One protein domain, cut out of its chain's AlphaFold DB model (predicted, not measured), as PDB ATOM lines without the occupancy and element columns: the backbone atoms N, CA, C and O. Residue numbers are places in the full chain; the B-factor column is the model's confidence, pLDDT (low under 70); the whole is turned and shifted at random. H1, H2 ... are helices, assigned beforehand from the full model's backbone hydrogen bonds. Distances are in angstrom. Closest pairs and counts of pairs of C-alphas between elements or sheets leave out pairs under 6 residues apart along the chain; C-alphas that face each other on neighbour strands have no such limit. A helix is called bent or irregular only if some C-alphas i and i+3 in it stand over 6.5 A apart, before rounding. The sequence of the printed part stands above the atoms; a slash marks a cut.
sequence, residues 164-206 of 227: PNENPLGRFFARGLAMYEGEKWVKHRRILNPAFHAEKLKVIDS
ATOM      1  N   PRO A 164     203.773 179.787  95.130       61.97
ATOM      2  CA  PRO A 164     203.826 178.845  96.241       61.97
ATOM      3  C   PRO A 164     205.093 177.987  96.149       61.97
ATOM      4  O   PRO A 164     205.366 177.383  95.115       61.97
ATOM      5  N   ASN A 165     205.867 177.946  97.237       57.59
ATOM      6  CA  ASN A 165     207.081 177.141  97.315       57.59
ATOM      7  C   ASN A 165     206.701 175.654  97.320       57.59
ATOM      8  O   ASN A 165     205.980 175.190  98.206       57.59
ATOM      9  N   GLU A 166     207.142 174.924  96.302       57.25
ATOM     10  CA  GLU A 166     206.825 173.511  96.130       57.25
ATOM     11  C   GLU A 166     207.611 172.626  97.101       57.25
ATOM     12  O   GLU A 166     208.748 172.916  97.478       57.25
ATOM     13  N   ASN A 167     207.038 171.466  97.435       56.69
ATOM     14  CA  ASN A 167     207.791 170.399  98.084       56.69
ATOM     15  C   ASN A 167     208.999 170.010  97.204       56.69
ATOM     16  O   ASN A 167     208.847 169.931  95.981       56.69
ATOM     17  N   PRO A 168     210.167 169.674  97.787       56.84
ATOM     18  CA  PRO A 168     211.370 169.314  97.030       56.84
ATOM     19  C   PRO A 168     211.146 168.226  95.966       56.84
ATOM     20  O   PRO A 168     211.750 168.278  94.899       56.84
ATOM     21  N   LEU A 169     210.231 167.282  96.227       57.34
ATOM     22  CA  LEU A 169     209.823 166.246  95.274       57.34
ATOM     23  C   LEU A 169     208.968 166.789  94.113       57.34
ATOM     24  O   LEU A 169     209.146 166.369  92.974       57.34
ATOM     25  N   GLY A 170     208.054 167.730  94.374       60.69
ATOM     26  CA  GLY A 170     207.199 168.342  93.346       60.69
ATOM     27  C   GLY A 170     208.013 169.133  92.323       60.69
ATOM     28  O   GLY A 170     207.834 168.961  91.118       60.69
ATOM     29  N   ARG A 171     209.041 169.839  92.810       57.31
ATOM     30  CA  ARG A 171     210.012 170.579  91.993       57.31
ATOM     31  C   ARG A 171     210.757 169.699  90.980       57.31
ATOM     32  O   ARG A 171     211.276 170.200  89.979       57.31
ATOM     33  N   PHE A 172     210.855 168.395  91.245       56.91
ATOM     34  CA  PHE A 172     211.493 167.439  90.344       56.91
ATOM     35  C   PHE A 172     210.561 167.018  89.200       56.91
ATOM     36  O   PHE A 172     210.991 166.997  88.049       56.91
ATOM     37  N   PHE A 173     209.284 166.754  89.500       52.81
ATOM     38  CA  PHE A 173     208.302 166.262  88.525       52.81
ATOM     39  C   PHE A 173     207.568 167.369  87.749       52.81
ATOM     40  O   PHE A 173     207.081 167.114  86.651       52.81
ATOM     41  N   ALA A 174     207.517 168.602  88.263       56.78
ATOM     42  CA  ALA A 174     206.800 169.722  87.647       56.78
ATOM     43  C   ALA A 174     207.730 170.896  87.280       56.78
ATOM     44  O   ALA A 174     207.561 172.023  87.737       56.78
ATOM     45  N   ARG A 175     208.704 170.670  86.386       61.50
ATOM     46  CA  ARG A 175     209.560 171.734  85.805       61.50
ATOM     47  C   ARG A 175     208.831 172.546  84.719       61.50
ATOM     48  O   ARG A 175     209.279 172.636  83.580       61.50
ATOM     49  N   GLY A 176     207.669 173.097  85.055       67.69
ATOM     50  CA  GLY A 176     206.849 173.891  84.136       67.69
ATOM     51  C   GLY A 176     207.157 175.390  84.190       67.69
ATOM     52  O   GLY A 176     207.603 175.911  85.211       67.69
ATOM     53  N   LEU A 177     206.819 176.123  83.118       71.81
ATOM     54  CA  LEU A 177     206.921 177.593  83.076       71.81
ATOM     55  C   LEU A 177     206.139 178.265  84.220       71.81
ATOM     56  O   LEU A 177     206.529 179.326  84.703       71.81
ATOM     57  N   ALA A 178     205.062 177.637  84.696       68.00
ATOM     58  CA  ALA A 178     204.286 178.122  85.830       68.00
ATOM     59  C   ALA A 178     205.113 178.234  87.124       68.00
ATOM     60  O   ALA A 178     204.809 179.103  87.934       68.00
ATOM     61  N   MET A 179     206.189 177.457  87.273       69.00
ATOM     62  CA  MET A 179     206.937 177.308  88.528       69.00
ATOM     63  C   MET A 179     208.242 178.109  88.589       69.00
ATOM     64  O   MET A 179     208.759 178.380  89.667       69.00
ATOM     65  N   TYR A 180     208.789 178.527  87.444       74.88
ATOM     66  CA  TYR A 180     209.999 179.351  87.435       74.88
ATOM     67  C   TYR A 180     209.716 180.796  87.859       74.88
ATOM     68  O   TYR A 180     208.683 181.363  87.507       74.88
ATOM     69  N   GLU A 181     210.671 181.402  88.560       72.88
ATOM     70  CA  GLU A 181     210.652 182.801  88.999       72.88
ATOM     71  C   GLU A 181     211.878 183.541  88.426       72.88
ATOM     72  O   GLU A 181     212.902 182.915  88.125       72.88
ATOM     73  N   GLY A 182     211.765 184.860  88.230       82.75
ATOM     74  CA  GLY A 182     212.858 185.719  87.756       82.75
ATOM     75  C   GLY A 182     213.430 185.337  86.381       82.75
ATOM     76  O   GLY A 182     212.698 185.002  85.448       82.75
ATOM     77  N   GLU A 183     214.760 185.366  86.248       84.44
ATOM     78  CA  GLU A 183     215.480 185.143  84.980       84.44
ATOM     79  C   GLU A 183     215.187 183.787  84.329       84.44
ATOM     80  O   GLU A 183     215.053 183.681  83.106       84.44
ATOM     81  N   LYS A 184     215.037 182.731  85.143       84.00
ATOM     82  CA  LYS A 184     214.725 181.382  84.646       84.00
ATOM     83  C   LYS A 184     213.393 181.373  83.909       84.00
ATOM     84  O   LYS A 184     213.284 180.739  82.860       84.00
ATOM     85  N   TRP A 185     212.404 182.098  84.422       84.38
ATOM     86  CA  TRP A 185     211.103 182.238  83.779       84.38
ATOM     87  C   TRP A 185     211.193 183.046  82.486       84.38
ATOM     88  O   TRP A 185     210.659 182.612  81.466       84.38
ATOM     89  N   VAL A 186     211.929 184.165  82.497       88.25
ATOM     90  CA  VAL A 186     212.127 185.018  81.310       88.25
ATOM     91  C   VAL A 186     212.764 184.220  80.171       88.25
ATOM     92  O   VAL A 186     212.264 184.249  79.045       88.25
ATOM     93  N   LYS A 187     213.812 183.439  80.467       90.62
ATOM     94  CA  LYS A 187     214.488 182.584  79.481       90.62
ATOM     95  C   LYS A 187     213.534 181.559  78.863       90.62
ATOM     96  O   LYS A 187     213.459 181.459  77.641       90.62
ATOM     97  N   HIS A 188     212.775 180.832  79.687       85.06
ATOM     98  CA  HIS A 188     211.841 179.816  79.190       85.06
ATOM     99  C   HIS A 188     210.670 180.434  78.415       85.06
ATOM    100  O   HIS A 188     210.277 179.901  77.379       85.06
ATOM    101  N   ARG A 189     210.145 181.586  78.851       88.75
ATOM    102  CA  ARG A 189     209.073 182.291  78.133       88.75
ATOM    103  C   ARG A 189     209.543 182.817  76.778       88.75
ATOM    104  O   ARG A 189     208.800 182.723  75.808       88.75
ATOM    105  N   ARG A 190     210.784 183.308  76.685       92.69
ATOM    106  CA  ARG A 190     211.380 183.762  75.419       92.69
ATOM    107  C   ARG A 190     211.484 182.635  74.388       92.69
ATOM    108  O   ARG A 190     211.236 182.882  73.217       92.69
ATOM    109  N   ILE A 191     211.815 181.421  74.826       91.38
ATOM    110  CA  ILE A 191     211.903 180.241  73.951       91.38
ATOM    111  C   ILE A 191     210.510 179.790  73.488       91.38
ATOM    112  O   ILE A 191     210.349 179.390  72.341       91.38
ATOM    113  N   LEU A 192     209.504 179.866  74.364       88.19
ATOM    114  CA  LEU A 192     208.149 179.387  74.069       88.19
ATOM    115  C   LEU A 192     207.317 180.368  73.235       88.19
ATOM    116  O   LEU A 192     206.575 179.930  72.360       88.19
ATOM    117  N   ASN A 193     207.424 181.677  73.481       90.56
ATOM    118  CA  ASN A 193     206.572 182.693  72.849       90.56
ATOM    119  C   ASN A 193     206.479 182.593  71.305       90.56
ATOM    120  O   ASN A 193     205.360 182.725  70.808       90.56
ATOM    121  N   PRO A 194     207.561 182.299  70.546       92.56
ATOM    122  CA  PRO A 194     207.485 182.146  69.091       92.56
ATOM    123  C   PRO A 194     206.467 181.099  68.611       92.56
ATOM    124  O   PRO A 194     205.865 181.258  67.550       92.56
ATOM    125  N   ALA A 195     206.240 180.038  69.392       86.12
ATOM    126  CA  ALA A 195     205.301 178.971  69.046       86.12
ATOM    127  C   ALA A 195     203.827 179.351  69.292       86.12
ATOM    128  O   ALA A 195     202.935 178.758  68.692       86.12
ATOM    129  N   PHE A 196     203.563 180.350  70.139       86.94
ATOM    130  CA  PHE A 196     202.213 180.773  70.536       86.94
ATOM    131  C   PHE A 196     201.769 182.087  69.870       86.94
ATOM    132  O   PHE A 196     200.845 182.747  70.348       86.94
ATOM    133  N   HIS A 197     202.400 182.489  68.762       88.69
ATOM    134  CA  HIS A 197     201.905 183.604  67.951       88.69
ATOM    135  C   HIS A 197     200.590 183.239  67.249       88.69
ATOM    136  O   HIS A 197     200.404 182.109  66.796       88.69
ATOM    137  N   ALA A 198     199.687 184.217  67.115       87.44
ATOM    138  CA  ALA A 198     198.340 184.017  66.572       87.44
ATOM    139  C   ALA A 198     198.333 183.333  65.191       87.44
ATOM    140  O   ALA A 198     197.464 182.513  64.912       87.44
ATOM    141  N   GLU A 199     199.324 183.617  64.347       86.31
ATOM    142  CA  GLU A 199     199.475 183.003  63.021       86.31
ATOM    143  C   GLU A 199     199.748 181.496  63.087       86.31
ATOM    144  O   GLU A 199     199.196 180.734  62.297       86.31
ATOM    145  N   LYS A 200     200.556 181.048  64.054       85.44
ATOM    146  CA  LYS A 200     200.871 179.626  64.260       85.44
ATOM    147  C   LYS A 200     199.705 178.883  64.908       85.44
ATOM    148  O   LYS A 200     199.467 177.724  64.586       85.44
ATOM    149  N   LEU A 201     198.937 179.564  65.758       84.44
ATOM    150  CA  LEU A 201     197.747 178.995  66.394       84.44
ATOM    151  C   LEU A 201     196.604 178.750  65.397       84.44
ATOM    152  O   LEU A 201     195.927 177.732  65.502       84.44
ATOM    153  N   LYS A 202     196.432 179.619  64.389       83.12
ATOM    154  CA  LYS A 202     195.438 179.421  63.313       83.12
ATOM    155  C   LYS A 202     195.642 178.110  62.547       83.12
ATOM    156  O   LYS A 202     194.668 177.503  62.118       83.12
ATOM    157  N   VAL A 203     196.894 177.666  62.404       80.31
ATOM    158  CA  VAL A 203     197.236 176.387  61.756       80.31
ATOM    159  C   VAL A 203     196.771 175.197  62.599       80.31
ATOM    160  O   VAL A 203     196.346 174.185  62.061       80.31
ATOM    161  N   ILE A 204     196.814 175.308  63.926       76.25
ATOM    162  CA  ILE A 204     196.353 174.243  64.826       76.25
ATOM    163  C   ILE A 204     194.820 174.151  64.806       76.25
ATOM    164  O   ILE A 204     194.272 173.053  64.791       76.25
ATOM    165  N   ASP A 205     194.131 175.293  64.747       69.19
ATOM    166  CA  ASP A 205     192.667 175.347  64.654       69.19
ATOM    167  C   ASP A 205     192.153 174.771  63.321       69.19
ATOM    168  O   ASP A 205     191.208 173.981  63.300       69.19
ATOM    169  N   SER A 206     192.833 175.064  62.203       59.44
ATOM    170  CA  SER A 206     192.488 174.468  60.905       59.44
ATOM    171  C   SER A 206     192.760 172.959  60.849       59.44
ATOM    172  O   SER A 206     191.989 172.229  60.224       59.44
TER     173      SER A 206
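What this domain is: This is residues 164 to 206 of the 227 residues of an uncharacterized protein of Ensete ventricosum (UniProt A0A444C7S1). The model is a wide, open U of three helices strung along the chain with no helix touching another: H2, the longest, is the base, H3 turns off at its far end as a free arm, and at its near end a looping link, residues 174 to 182, leads to the very short H1. The printed part has 43 residues, with three named helices in the order H1, H2, H3 and no named strand, and its class is all helix. It is only just extended, close to loose, with a radius of gyration of the C-alphas of 14.0 A. The outline is elongated, and the C-alphas span 41 by 21 by 14 A along their three main axes.

How they stand to each other: From the first printed residue, Pro 164, the backbone runs to H1, residues 170 to 173. A short link of 9 residues joins H1 to H2, residues 183 to 196, and these two helices are apart. A tight link of 1 residue, His 197, joins H2 to H3, residues 198 to 206. H2 and H3 meet only through their link. H1 and H3 are apart. Residues 193 to 206, of which 193 to 196 belong to H2 and 198 to 206 to H3, stand free: no C-alpha 8 or more residues away along the chain is within 10 A of theirs. In the backbones, 7 of 10 O i to N i+4 pairs are within hydrogen-bond range in H2 and 3 of 5 in H3, while H1 is too short for such a pair and has its one O i to N i+3 pair within range.

Where its parts are: H1, Gly 170 to Phe 173, begins with C-alpha 170 at (207.199, 168.342, 93.346) and measures 5.4 A from first to last C-alpha. H2, Glu 183 to Phe 196, has 14 residues and measures 20.1 A, from C-alpha 183 at (215.480, 185.143, 84.980). H2 is irregular, but only just: C-alphas 191 and 194 are 6.8 A apart. H3, Ala 198 to Ser 206, measures 12.6 A and ends with C-alpha 206 at (192.488, 174.468, 60.905).

The domain as a whole: The two C-alphas farthest apart are those of Pro 168 and Ser 206, at 41.1 A, and the first and last printed C-alphas, of Pro 164 and Ser 206, are 37.4 A apart. The printed part has no cut, and neither link between the helices is long. The mean pLDDT of the printed part is 75.2. It is under 70 in 17 residues: 164 to 176, 178 to 179 and 205 to 206. The mean is 57 in H1, 88 in H2 and 79 in H3.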